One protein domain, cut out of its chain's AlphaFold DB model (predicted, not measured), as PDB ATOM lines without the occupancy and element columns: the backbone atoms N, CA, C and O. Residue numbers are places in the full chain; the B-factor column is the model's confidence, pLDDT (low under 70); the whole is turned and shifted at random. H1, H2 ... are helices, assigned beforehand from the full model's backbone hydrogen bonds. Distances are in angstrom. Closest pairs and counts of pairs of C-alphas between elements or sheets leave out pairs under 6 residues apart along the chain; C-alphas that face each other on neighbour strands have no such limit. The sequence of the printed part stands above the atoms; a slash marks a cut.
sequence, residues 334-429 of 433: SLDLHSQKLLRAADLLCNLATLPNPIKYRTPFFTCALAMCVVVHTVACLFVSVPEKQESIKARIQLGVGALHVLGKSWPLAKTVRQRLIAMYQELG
ATOM      1  N   SER A 334     138.590 141.528 134.811       53.38
ATOM      2  CA  SER A 334     138.856 140.102 134.927       53.38
ATOM      3  C   SER A 334     139.225 139.391 133.615       53.38
ATOM      4  O   SER A 334     139.606 138.228 133.692       53.38
ATOM      5  N   LEU A 335     139.112 140.012 132.428       61.25
ATOM      6  CA  LEU A 335     139.397 139.333 131.148       61.25
ATOM      7  C   LEU A 335     140.735 139.777 130.545       61.25
ATOM      8  O   LEU A 335     140.957 140.972 130.333       61.25
ATOM      9  N   ASP A 336     141.590 138.808 130.210       76.69
ATOM     10  CA  ASP A 336     142.832 139.048 129.471       76.69
ATOM     11  C   ASP A 336     142.577 139.555 128.035       76.69
ATOM     12  O   ASP A 336     141.452 139.567 127.522       76.69
ATOM     13  N   LEU A 337     143.645 140.004 127.369       71.50
ATOM     14  CA  LEU A 337     143.582 140.547 126.009       71.50
ATOM     15  C   LEU A 337     143.019 139.535 124.993       71.50
ATOM     16  O   LEU A 337     142.275 139.920 124.089       71.50
ATOM     17  N   HIS A 338     143.342 138.247 125.136       71.62
ATOM     18  CA  HIS A 338     142.869 137.195 124.233       71.62
ATOM     19  C   HIS A 338     141.355 137.010 124.341       71.62
ATOM     20  O   HIS A 338     140.652 136.973 123.329       71.62
ATOM     21  N   SER A 339     140.838 136.987 125.564       76.38
ATOM     22  CA  SER A 339     139.414 136.887 125.867       76.38
ATOM     23  C   SER A 339     138.637 138.079 125.307       76.38
ATOM     24  O   SER A 339     137.542 137.916 124.769       76.38
ATOM     25  N   GLN A 340     139.221 139.281 125.358       71.12
ATOM     26  CA  GLN A 340     138.634 140.480 124.756       71.12
ATOM     27  C   GLN A 340     138.583 140.396 123.222       71.12
ATOM     28  O   GLN A 340     137.548 140.700 122.624       71.12
ATOM     29  N   LYS A 341     139.667 139.943 122.573       74.19
ATOM     30  CA  LYS A 341     139.697 139.712 121.117       74.19
ATOM     31  C   LYS A 341     138.651 138.676 120.693       74.19
ATOM     32  O   LYS A 341     137.930 138.900 119.720       74.19
ATOM     33  N   LEU A 342     138.529 137.581 121.446       79.31
ATOM     34  CA  LEU A 342     137.562 136.515 121.187       79.31
ATOM     35  C   LEU A 342     136.116 137.016 121.311       79.31
ATOM     36  O   LEU A 342     135.294 136.750 120.434       79.31
ATOM     37  N   LEU A 343     135.816 137.793 122.355       80.75
ATOM     38  CA  LEU A 343     134.496 138.393 122.546       80.75
ATOM     39  C   LEU A 343     134.143 139.360 121.407       80.75
ATOM     40  O   LEU A 343     133.051 139.278 120.847       80.75
ATOM     41  N   ARG A 344     135.092 140.204 120.988       82.00
ATOM     42  CA  ARG A 344     134.906 141.117 119.851       82.00
ATOM     43  C   ARG A 344     134.636 140.362 118.547       82.00
ATOM     44  O   ARG A 344     133.761 140.758 117.777       82.00
ATOM     45  N   ALA A 345     135.360 139.273 118.292       79.06
ATOM     46  CA  ALA A 345     135.116 138.423 117.129       79.06
ATOM     47  C   ALA A 345     133.715 137.787 117.180       79.06
ATOM     48  O   ALA A 345     132.994 137.799 116.181       79.06
ATOM     49  N   ALA A 346     133.292 137.301 118.351       84.56
ATOM     50  CA  ALA A 346     131.949 136.769 118.558       84.56
ATOM     51  C   ALA A 346     130.858 137.824 118.311       84.56
ATOM     52  O   ALA A 346     129.851 137.519 117.670       84.56
ATOM     53  N   ASP A 347     131.060 139.070 118.740       82.75
ATOM     54  CA  ASP A 347     130.127 140.167 118.469       82.75
ATOM     55  C   ASP A 347     130.016 140.483 116.976       82.75
ATOM     56  O   ASP A 347     128.905 140.641 116.466       82.75
ATOM     57  N   LEU A 348     131.141 140.517 116.254       82.31
ATOM     58  CA  LEU A 348     131.149 140.702 114.802       82.31
ATOM     59  C   LEU A 348     130.399 139.573 114.085       82.31
ATOM     60  O   LEU A 348     129.552 139.858 113.239       82.31
ATOM     61  N   LEU A 349     130.644 138.311 114.453       84.06
ATOM     62  CA  LEU A 349     129.930 137.158 113.890       84.06
ATOM     63  C   LEU A 349     128.427 137.215 114.183       84.06
ATOM     64  O   LEU A 349     127.612 136.996 113.288       84.06
ATOM     65  N   CYS A 350     128.054 137.554 115.417       84.25
ATOM     66  CA  CYS A 350     126.662 137.677 115.836       84.25
ATOM     67  C   CYS A 350     125.946 138.821 115.093       84.25
ATOM     68  O   CYS A 350     124.812 138.655 114.643       84.25
ATOM     69  N   ASN A 351     126.624 139.954 114.865       85.50
ATOM     70  CA  ASN A 351     126.104 141.076 114.073       85.50
ATOM     71  C   ASN A 351     125.791 140.694 112.618       85.50
ATOM     72  O   ASN A 351     124.922 141.303 112.002       85.50
ATOM     73  N   LEU A 352     126.421 139.660 112.048       82.00
ATOM     74  CA  LEU A 352     126.061 139.203 110.698       82.00
ATOM     75  C   LEU A 352     124.606 138.710 110.613       82.00
ATOM     76  O   LEU A 352     124.016 138.744 109.531       82.00
ATOM     77  N   ALA A 353     124.009 138.297 111.740       84.06
ATOM     78  CA  ALA A 353     122.606 137.899 111.813       84.06
ATOM     79  C   ALA A 353     121.632 139.086 111.708       84.06
ATOM     80  O   ALA A 353     120.468 138.872 111.377       84.06
ATOM     81  N   THR A 354     122.090 140.318 111.962       85.62
ATOM     82  CA  THR A 354     121.258 141.538 111.912       85.62
ATOM     83  C   THR A 354     121.319 142.253 110.564       85.62
ATOM     84  O   THR A 354     120.588 143.215 110.336       85.62
ATOM     85  N   LEU A 355     122.173 141.784 109.648       79.06
ATOM     86  CA  LEU A 355     122.276 142.335 108.301       79.06
ATOM     87  C   LEU A 355     120.937 142.210 107.538       79.06
ATOM     88  O   LEU A 355     120.248 141.201 107.700       79.06
ATOM     89  N   PRO A 356     120.615 143.137 106.611       75.88
ATOM     90  CA  PRO A 356     119.274 143.268 106.017       75.88
ATOM     91  C   PRO A 356     118.733 142.028 105.289       75.88
ATOM     92  O   PRO A 356     117.523 141.861 105.152       75.88
ATOM     93  N   ASN A 357     119.615 141.147 104.805       74.81
ATOM     94  CA  ASN A 357     119.194 139.930 104.120       74.81
ATOM     95  C   ASN A 357     118.659 138.885 105.115       74.81
ATOM     96  O   ASN A 357     119.372 138.550 106.070       74.81
ATOM     97  N   PRO A 358     117.477 138.288 104.846       83.38
ATOM     98  CA  PRO A 358     116.889 137.258 105.693       83.38
ATOM     99  C   PRO A 358     117.864 136.128 106.035       83.38
ATOM    100  O   PRO A 358     118.569 135.610 105.168       83.38
ATOM    101  N   ILE A 359     117.841 135.684 107.294       85.44
ATOM    102  CA  ILE A 359     118.747 134.643 107.814       85.44
ATOM    103  C   ILE A 359     118.631 133.331 107.019       85.44
ATOM    104  O   ILE A 359     119.628 132.648 106.809       85.44
ATOM    105  N   LYS A 360     117.441 133.011 106.494       83.00
ATOM    106  CA  LYS A 360     117.211 131.820 105.653       83.00
ATOM    107  C   LYS A 360     118.035 131.779 104.355       83.00
ATOM    108  O   LYS A 360     118.155 130.716 103.763       83.00
ATOM    109  N   TYR A 361     118.589 132.910 103.910       81.69
ATOM    110  CA  TYR A 361     119.423 133.007 102.703       81.69
ATOM    111  C   TYR A 361     120.926 133.011 103.002       81.69
ATOM    112  O   TYR A 361     121.738 133.269 102.114       81.69
ATOM    113  N   ARG A 362     121.316 132.780 104.259       85.88
ATOM    114  CA  ARG A 362     122.724 132.645 104.638       85.88
ATOM    115  C   ARG A 362     123.233 131.257 104.265       85.88
ATOM    116  O   ARG A 362     122.477 130.285 104.271       85.88
ATOM    117  N   THR A 363     124.535 131.175 103.993       88.25
ATOM    118  CA  THR A 363     125.238 129.895 103.840       88.25
ATOM    119  C   THR A 363     124.941 128.963 105.020       88.25
ATOM    120  O   THR A 363     124.880 129.432 106.163       88.25
ATOM    121  N   PRO A 364     124.811 127.644 104.795       88.31
ATOM    122  CA  PRO A 364     124.662 126.691 105.889       88.31
ATOM    123  C   PRO A 364     125.815 126.726 106.902       88.31
ATOM    124  O   PRO A 364     125.592 126.459 108.084       88.31
ATOM    125  N   PHE A 365     127.016 127.137 106.475       90.25
ATOM    126  CA  PHE A 365     128.178 127.353 107.344       90.25
ATOM    127  C   PHE A 365     127.954 128.428 108.413       90.25
ATOM    128  O   PHE A 365     128.613 128.429 109.451       90.25
ATOM    129  N   PHE A 366     126.962 129.306 108.240       91.19
ATOM    130  CA  PHE A 366     126.614 130.277 109.274       91.19
ATOM    131  C   PHE A 366     126.160 129.601 110.580       91.19
ATOM    132  O   PHE A 366     126.280 130.191 111.647       91.19
ATOM    133  N   THR A 367     125.744 128.330 110.519       92.44
ATOM    134  CA  THR A 367     125.488 127.488 111.696       92.44
ATOM    135  C   THR A 367     126.683 127.432 112.647       92.44
ATOM    136  O   THR A 367     126.520 127.670 113.842       92.44
ATOM    137  N   CYS A 368     127.887 127.154 112.138       91.88
ATOM    138  CA  CYS A 368     129.068 127.021 112.988       91.88
ATOM    139  C   CYS A 368     129.553 128.383 113.494       91.88
ATOM    140  O   CYS A 368     129.944 128.500 114.652       91.88
ATOM    141  N   ALA A 369     129.444 129.435 112.675       89.75
ATOM    142  CA  ALA A 369     129.721 130.806 113.112       89.75
ATOM    143  C   ALA A 369     128.827 131.233 114.289       89.75
ATOM    144  O   ALA A 369     129.321 131.774 115.278       89.75
ATOM    145  N   LEU A 370     127.525 130.932 114.209       92.06
ATOM    146  CA  LEU A 370     126.571 131.190 115.288       92.06
ATOM    147  C   LEU A 370     126.857 130.335 116.526       92.06
ATOM    148  O   LEU A 370     126.723 130.819 117.646       92.06
ATOM    149  N   ALA A 371     127.274 129.081 116.346       93.25
ATOM    150  CA  ALA A 371     127.671 128.234 117.465       93.25
ATOM    151  C   ALA A 371     128.868 128.823 118.219       93.25
ATOM    152  O   ALA A 371     128.799 128.979 119.436       93.25
ATOM    153  N   MET A 372     129.922 129.215 117.495       90.94
ATOM    154  CA  MET A 372     131.113 129.828 118.085       90.94
ATOM    155  C   MET A 372     130.769 131.108 118.851       90.94
ATOM    156  O   MET A 372     131.170 131.239 120.007       90.94
ATOM    157  N   CYS A 373     129.984 132.027 118.271       90.75
ATOM    158  CA  CYS A 373     129.643 133.259 118.984       90.75
ATOM    159  C   CYS A 373     128.776 132.991 120.225       90.75
ATOM    160  O   CYS A 373     129.054 133.548 121.280       90.75
ATOM    161  N   VAL A 374     127.790 132.085 120.146       92.88
ATOM    162  CA  VAL A 374     126.941 131.731 121.298       92.88
ATOM    163  C   VAL A 374     127.752 131.083 122.422       92.88
ATOM    164  O   VAL A 374     127.520 131.408 123.586       92.88
ATOM    165  N   VAL A 375     128.713 130.208 122.107       92.06
ATOM    166  CA  VAL A 375     129.617 129.617 123.110       92.06
ATOM    167  C   VAL A 375     130.435 130.709 123.796       92.06
ATOM    168  O   VAL A 375     130.415 130.797 125.023       92.06
ATOM    169  N   VAL A 376     131.082 131.591 123.027       90.00
ATOM    170  CA  VAL A 376     131.892 132.693 123.572       90.00
ATOM    171  C   VAL A 376     131.053 133.628 124.445       90.00
ATOM    172  O   VAL A 376     131.453 133.948 125.563       90.00
ATOM    173  N   HIS A 377     129.866 134.032 123.982       90.50
ATOM    174  CA  HIS A 377     128.955 134.871 124.762       90.50
ATOM    175  C   HIS A 377     128.467 134.167 126.031       90.50
ATOM    176  O   HIS A 377     128.373 134.801 127.078       90.50
ATOM    177  N   THR A 378     128.204 132.860 125.975       90.00
ATOM    178  CA  THR A 378     127.807 132.075 127.155       90.00
ATOM    179  C   THR A 378     128.914 132.068 128.203       90.00
ATOM    180  O   THR A 378     128.646 132.359 129.365       90.00
ATOM    181  N   VAL A 379     130.159 131.815 127.789       87.88
ATOM    182  CA  VAL A 379     131.324 131.871 128.681       87.88
ATOM    183  C   VAL A 379     131.488 133.278 129.255       87.88
ATOM    184  O   VAL A 379     131.587 133.431 130.469       87.88
ATOM    185  N   ALA A 380     131.421 134.324 128.425       86.88
ATOM    186  CA  ALA A 380     131.520 135.711 128.881       86.88
ATOM    187  C   ALA A 380     130.436 136.076 129.914       86.88
ATOM    188  O   ALA A 380     130.716 136.789 130.877       86.88
ATOM    189  N   CYS A 381     129.221 135.542 129.766       86.25
ATOM    190  CA  CYS A 381     128.112 135.745 130.703       86.25
ATOM    191  C   CYS A 381     128.420 135.231 132.122       86.25
ATOM    192  O   CYS A 381     127.878 135.767 133.087       86.25
ATOM    193  N   LEU A 382     129.304 134.233 132.267       84.44
ATOM    194  CA  LEU A 382     129.724 133.691 133.566       84.44
ATOM    195  C   LEU A 382     130.726 134.596 134.298       84.44
ATOM    196  O   LEU A 382     130.781 134.580 135.525       84.44
ATOM    197  N   PHE A 383     131.508 135.392 133.563       81.75
ATOM    198  CA  PHE A 383     132.570 136.242 134.120       81.75
ATOM    199  C   PHE A 383     132.149 137.704 134.329       81.75
ATOM    200  O   PHE A 383     132.915 138.500 134.876       81.75
ATOM    201  N   VAL A 384     130.946 138.086 133.893       80.12
ATOM    202  CA  VAL A 384     130.429 139.452 134.021       80.12
ATOM    203  C   VAL A 384     129.528 139.569 135.246       80.12
ATOM    204  O   VAL A 384     128.444 138.999 135.293       80.12
ATOM    205  N   SER A 385     129.961 140.367 136.225       72.44
ATOM    206  CA  SER A 385     129.216 140.612 137.471       72.44
ATOM    207  C   SER A 385     128.260 141.811 137.404       72.44
ATOM    208  O   SER A 385     127.475 142.017 138.324       72.44
ATOM    209  N   VAL A 386     128.332 142.624 136.342       82.31
ATOM    210  CA  VAL A 386     127.476 143.810 136.158       82.31
ATOM    211  C   VAL A 386     126.160 143.389 135.486       82.31
ATOM    212  O   VAL A 386     126.214 142.943 134.336       82.31
ATOM    213  N   PRO A 387     124.988 143.565 136.134       81.12
ATOM    214  CA  PRO A 387     123.707 143.068 135.621       81.12
ATOM    215  C   PRO A 387     123.352 143.563 134.211       81.12
ATOM    216  O   PRO A 387     122.964 142.762 133.367       81.12
ATOM    217  N   GLU A 388     123.558 144.850 133.920       80.94
ATOM    218  CA  GLU A 388     123.259 145.448 132.605       80.94
ATOM    219  C   GLU A 388     124.114 144.843 131.479       80.94
ATOM    220  O   GLU A 388     123.618 144.493 130.406       80.94
ATOM    221  N   LYS A 389     125.419 144.659 131.731       80.00
ATOM    222  CA  LYS A 389     126.327 144.011 130.772       80.00
ATOM    223  C   LYS A 389     125.951 142.544 130.575       80.00
ATOM    224  O   LYS A 389     125.996 142.041 129.454       80.00
ATOM    225  N   GLN A 390     125.555 141.864 131.650       83.38
ATOM    226  CA  GLN A 390     125.093 140.483 131.581       83.38
ATOM    227  C   GLN A 390     123.820 140.368 130.727       83.38
ATOM    228  O   GLN A 390     123.720 139.465 129.902       83.38
ATOM    229  N   GLU A 391     122.865 141.289 130.870       86.31
ATOM    230  CA  GLU A 391     121.646 141.333 130.056       86.31
ATOM    231  C   GLU A 391     121.944 141.584 128.570       86.31
ATOM    232  O   GLU A 391     121.411 140.883 127.708       86.31
ATOM    233  N   SER A 392     122.879 142.488 128.262       87.00
ATOM    234  CA  SER A 392     123.355 142.706 126.891       87.00
ATOM    235  C   SER A 392     123.928 141.426 126.262       87.00
ATOM    236  O   SER A 392     123.583 141.074 125.132       87.00
ATOM    237  N   ILE A 393     124.740 140.669 127.009       86.50
ATOM    238  CA  ILE A 393     125.292 139.384 126.550       86.50
ATOM    239  C   ILE A 393     124.181 138.337 126.370       86.50
ATOM    240  O   ILE A 393     124.180 137.603 125.382       86.50
ATOM    241  N   LYS A 394     123.188 138.287 127.265       89.31
ATOM    242  CA  LYS A 394     122.024 137.396 127.109       89.31
ATOM    243  C   LYS A 394     121.236 137.702 125.835       89.31
ATOM    244  O   LYS A 394     120.856 136.768 125.129       89.31
ATOM    245  N   ALA A 395     121.061 138.978 125.491       90.50
ATOM    246  CA  ALA A 395     120.419 139.378 124.241       90.50
ATOM    247  C   ALA A 395     121.206 138.895 123.006       90.50
ATOM    248  O   ALA A 395     120.611 138.427 122.033       90.50
ATOM    249  N   ARG A 396     122.548 138.923 123.052       91.50
ATOM    250  CA  ARG A 396     123.412 138.352 121.998       91.50
ATOM    251  C   ARG A 396     123.232 136.840 121.854       91.50
ATOM    252  O   ARG A 396     123.088 136.340 120.737       91.50
ATOM    253  N   ILE A 397     123.177 136.119 122.974       92.56
ATOM    254  CA  ILE A 397     122.922 134.670 122.998       92.56
ATOM    255  C   ILE A 397     121.555 134.363 122.377       92.56
ATOM    256  O   ILE A 397     121.455 133.511 121.493       92.56
ATOM    257  N   GLN A 398     120.510 135.090 122.783       93.19
ATOM    258  CA  GLN A 398     119.159 134.944 122.236       93.19
ATOM    259  C   GLN A 398     119.116 135.228 120.730       93.19
ATOM    260  O   GLN A 398     118.493 134.466 119.992       93.19
ATOM    261  N   LEU A 399     119.816 136.263 120.254       92.88
ATOM    262  CA  LEU A 399     119.944 136.560 118.826       92.88
ATOM    263  C   LEU A 399     120.582 135.388 118.065       92.88
ATOM    264  O   LEU A 399     120.038 134.946 117.050       92.88
ATOM    265  N   GLY A 400     121.692 134.837 118.568       92.81
ATOM    266  CA  GLY A 400     122.370 133.697 117.946       92.81
ATOM    267  C   GLY A 400     121.508 132.429 117.912       92.81
ATOM    268  O   GLY A 400     121.366 131.785 116.869       92.81
ATOM    269  N   VAL A 401     120.850 132.102 119.028       95.31
ATOM    270  CA  VAL A 401     119.915 130.966 119.143       95.31
ATOM    271  C   VAL A 401     118.683 131.150 118.247       95.31
ATOM    272  O   VAL A 401     118.210 130.187 117.633       95.31
ATOM    273  N   GLY A 402     118.167 132.377 118.138       94.88
ATOM    274  CA  GLY A 402     117.074 132.742 117.239       94.88
ATOM    275  C   GLY A 402     117.462 132.595 115.767       94.88
ATOM    276  O   GLY A 402     116.713 132.013 114.981       94.88
ATOM    277  N   ALA A 403     118.670 133.019 115.394       93.69
ATOM    278  CA  ALA A 403     119.202 132.822 114.050       93.69
ATOM    279  C   ALA A 403     119.343 131.329 113.698       93.69
ATOM    280  O   ALA A 403     118.897 130.898 112.631       93.69
ATOM    281  N   LEU A 404     119.863 130.513 114.625       95.62
ATOM    282  CA  LEU A 404     119.933 129.057 114.465       95.62
ATOM    283  C   LEU A 404     118.548 128.412 114.330       95.62
ATOM    284  O   LEU A 404     118.393 127.444 113.590       95.62
ATOM    285  N   HIS A 405     117.525 128.945 115.007       96.00
ATOM    286  CA  HIS A 405     116.150 128.472 114.841       96.00
ATOM    287  C   HIS A 405     115.649 128.682 113.409       96.00
ATOM    288  O   HIS A 405     115.047 127.776 112.833       96.00
ATOM    289  N   VAL A 406     115.922 129.852 112.819       94.62
ATOM    290  CA  VAL A 406     115.541 130.150 111.433       94.62
ATOM    291  C   VAL A 406     116.277 129.238 110.451       94.62
ATOM    292  O   VAL A 406     115.629 128.646 109.590       94.62
ATOM    293  N   LEU A 407     117.595 129.060 110.604       93.19
ATOM    294  CA  LEU A 407     118.381 128.141 109.766       93.19
ATOM    295  C   LEU A 407     117.932 126.681 109.918       93.19
ATOM    296  O   LEU A 407     117.872 125.941 108.934       93.19
ATOM    297  N   GLY A 408     117.561 126.281 111.135       94.06
ATOM    298  CA  GLY A 408     117.104 124.935 111.479       94.06
ATOM    299  C   GLY A 408     115.811 124.496 110.792       94.06
ATOM    300  O   GLY A 408     115.481 123.312 110.838       94.06
ATOM    301  N   LYS A 409     115.087 125.416 110.137       92.62
ATOM    302  CA  LYS A 409     113.932 125.085 109.285       92.62
ATOM    303  C   LYS A 409     114.354 124.357 108.006       92.62
ATOM    304  O   LYS A 409     113.637 123.470 107.548       92.62
ATOM    305  N   SER A 410     115.524 124.697 107.468       90.88
ATOM    306  CA  SER A 410     116.040 124.135 106.214       90.88
ATOM    307  C   SER A 410     117.167 123.126 106.456       90.88
ATOM    308  O   SER A 410     117.267 122.139 105.726       90.88
ATOM    309  N   TRP A 411     117.976 123.345 107.502       94.12
ATOM    310  CA  TRP A 411     119.222 122.615 107.759       94.12
ATOM    311  C   TRP A 411     119.203 121.861 109.104       94.12
ATOM    312  O   TRP A 411     119.210 122.491 110.166       94.12
ATOM    313  N   PRO A 412     119.208 120.512 109.096       95.06
ATOM    314  CA  PRO A 412     119.182 119.696 110.315       95.06
ATOM    315  C   PRO A 412     120.329 119.953 111.304       95.06
ATOM    316  O   PRO A 412     120.102 119.897 112.518       95.06
ATOM    317  N   LEU A 413     121.539 120.274 110.822       95.25
ATOM    318  CA  LEU A 413     122.671 120.578 111.700       95.25
ATOM    319  C   LEU A 413     122.361 121.787 112.590       95.25
ATOM    320  O   LEU A 413     122.539 121.714 113.802       95.25
ATOM    321  N   ALA A 414     121.802 122.862 112.025       96.12
ATOM    322  CA  ALA A 414     121.446 124.065 112.780       96.12
ATOM    323  C   ALA A 414     120.420 123.785 113.884       96.12
ATOM    324  O   ALA A 414     120.538 124.306 114.995       96.12
ATOM    325  N   LYS A 415     119.445 122.907 113.614       96.44
ATOM    326  CA  LYS A 415     118.471 122.461 114.620       96.44
ATOM    327  C   LYS A 415     119.154 121.718 115.772       96.44
ATOM    328  O   LYS A 415     118.862 122.006 116.932       96.44
ATOM    329  N   THR A 416     120.068 120.807 115.450       96.75
ATOM    330  CA  THR A 416     120.812 120.003 116.432       96.75
ATOM    331  C   THR A 416     121.740 120.877 117.277       96.75
ATOM    332  O   THR A 416     121.708 120.822 118.505       96.75
ATOM    333  N   VAL A 417     122.515 121.749 116.630       95.75
ATOM    334  CA  VAL A 417     123.419 122.709 117.277       95.75
ATOM    335  C   VAL A 417     122.646 123.629 118.217       95.75
ATOM    336  O   VAL A 417     123.026 123.780 119.375       95.75
ATOM    337  N   ARG A 418     121.502 124.170 117.778       96.75
ATOM    338  CA  ARG A 418     120.624 124.978 118.634       96.75
ATOM    339  C   ARG A 418     120.222 124.241 119.909       96.75
ATOM    340  O   ARG A 418     120.267 124.829 120.984       96.75
ATOM    341  N   GLN A 419     119.788 122.987 119.791       96.00
ATOM    342  CA  GLN A 419     119.354 122.193 120.944       96.00
ATOM    343  C   GLN A 419     120.497 121.987 121.941       96.00
ATOM    344  O   GLN A 419     120.293 122.187 123.135       96.00
ATOM    345  N   ARG A 420     121.701 121.669 121.450       94.50
ATOM    346  CA  ARG A 420     122.899 121.511 122.290       94.50
ATOM    347  C   ARG A 420     123.278 122.807 123.008       94.50
ATOM    348  O   ARG A 420     123.538 122.777 124.203       94.50
ATOM    349  N   LEU A 421     123.254 123.944 122.310       93.75
ATOM    350  CA  LEU A 421     123.590 125.243 122.906       93.75
ATOM    351  C   LEU A 421     122.573 125.682 123.965       93.75
ATOM    352  O   LEU A 421     122.969 126.220 124.992       93.75
ATOM    353  N   ILE A 422     121.277 125.429 123.745       92.44
ATOM    354  CA  ILE A 422     120.242 125.704 124.752       92.44
ATOM    355  C   ILE A 422     120.457 124.834 125.993       92.44
ATOM    356  O   ILE A 422     120.384 125.360 127.100       92.44
ATOM    357  N   ALA A 423     120.741 123.539 125.822       90.62
ATOM    358  CA  ALA A 423     121.014 122.641 126.943       90.62
ATOM    359  C   ALA A 423     122.232 123.113 127.754       90.62
ATOM    360  O   ALA A 423     122.114 123.319 128.957       90.62
ATOM    361  N   MET A 424     123.349 123.409 127.080       90.00
ATOM    362  CA  MET A 424     124.557 123.964 127.702       90.00
ATOM    363  C   MET A 424     124.264 125.260 128.474       90.00
ATOM    364  O   MET A 424     124.688 125.426 129.614       90.00
ATOM    365  N   TYR A 425     123.511 126.185 127.874       83.50
ATOM    366  CA  TYR A 425     123.152 127.452 128.510       83.50
ATOM    367  C   TYR A 425     122.272 127.247 129.761       83.50
ATOM    368  O   TYR A 425     122.471 127.915 130.776       83.50
ATOM    369  N   GLN A 426     121.345 126.285 129.721       84.25
ATOM    370  CA  GLN A 426     120.474 125.934 130.849       84.25
ATOM    371  C   GLN A 426     121.220 125.228 131.988       84.25
ATOM    372  O   GLN A 426     120.960 125.535 133.152       84.25
ATOM    373  N   GLU A 427     122.143 124.316 131.676       85.88
ATOM    374  CA  GLU A 427     122.990 123.621 132.660       85.88
ATOM    375  C   GLU A 427     123.828 124.603 133.487       85.88
ATOM    376  O   GLU A 427     124.009 124.419 134.688       85.88
ATOM    377  N   LEU A 428     124.256 125.706 132.869       84.00
ATOM    378  CA  LEU A 428     124.990 126.788 133.524       84.00
ATOM    379  C   LEU A 428     124.102 127.708 134.388       84.00
ATOM    380  O   LEU A 428     124.565 128.735 134.879       84.00
ATOM    381  N   GLY A 429     122.819 127.377 134.576       75.00
ATOM    382  CA  GLY A 429     121.882 128.150 135.396       75.00
ATOM    383  C   GLY A 429     121.428 129.470 134.763       75.00
ATOM    384  O   GLY A 429     120.723 130.258 135.399       75.00
TER     385      GLY A 429
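What this domain is: This is residues 334 to 429 of the 433 residues of the protein "Putative C6 transcription factor" of Aspergillus novofumigatus (strain IBT 16806) (UniProt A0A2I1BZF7). Three helices, H2, H3 and H4, form an up-and-down bundle, each running against the one before it, and a fourth, H1, crosses H2 and H3 on the side away from H4. The printed part has 96 residues, with four named helices in the order H1, H2, H3, H4 and no named strand; the class is all helix. It is compact, with a radius of gyration of the C-alphas of 13.1 A and spans of 40 by 27 by 22 A.

How they stand to each other: H1, residues 337 to 354, touches H2, residues 366 to 383, with residues 342 to 350 alone, at a steep tilt of 48 degrees, opposite ways; their closest C-alphas, of Ala 346 and Cys 373, are 4.2 A apart. H1 touches H3, residues 387 to 407, with residues 347 to 353 alone, at a steep tilt of 49 degrees, the same way; the closest C-alphas, of Cys 350 and Gly 400, are 6.2 A apart. H2 and H3 form a helical hairpin at a shallow tilt of 20 degrees, closest at the C-alphas of Val 374 and Ile 397, 5.3 A. H3, with residues 401 to 407 alone, touches H4, residues 412 to 427, in a second hairpin at a shallow tilt of 25 degrees; the closest C-alphas, of Leu 404 and Ala 414, are 5.5 A apart. H2 and H4 touch at a shallow tilt of 5 degrees, the same way, closest at the C-alphas of Thr 367 and Ala 414, 5.4 A. H1 and H4 are apart. Every O i to N i+4 pair is within hydrogen-bond range in H3 and H4, against 12 of 14 in H1 and 12 of 14 in H2.

Where its parts are: H1 begins at C-alpha 337 (143.582, 140.547, 126.009) and is 26.4 A long from first to last C-alpha. H2 is 26.2 A long, H3 30.3 A and H4 23.0 A, ending at C-alpha 427 (122.990, 123.621, 132.660).

The domain as a whole: The C-alphas farthest apart, of Ser 334 and Ser 410, are 40.0 A apart. The printed part has no cut. The link from H1 to H2, 11 residues, is long; the other two are tight. The mean pLDDT of the printed part is 86.5, with residues 334 to 335 under 70.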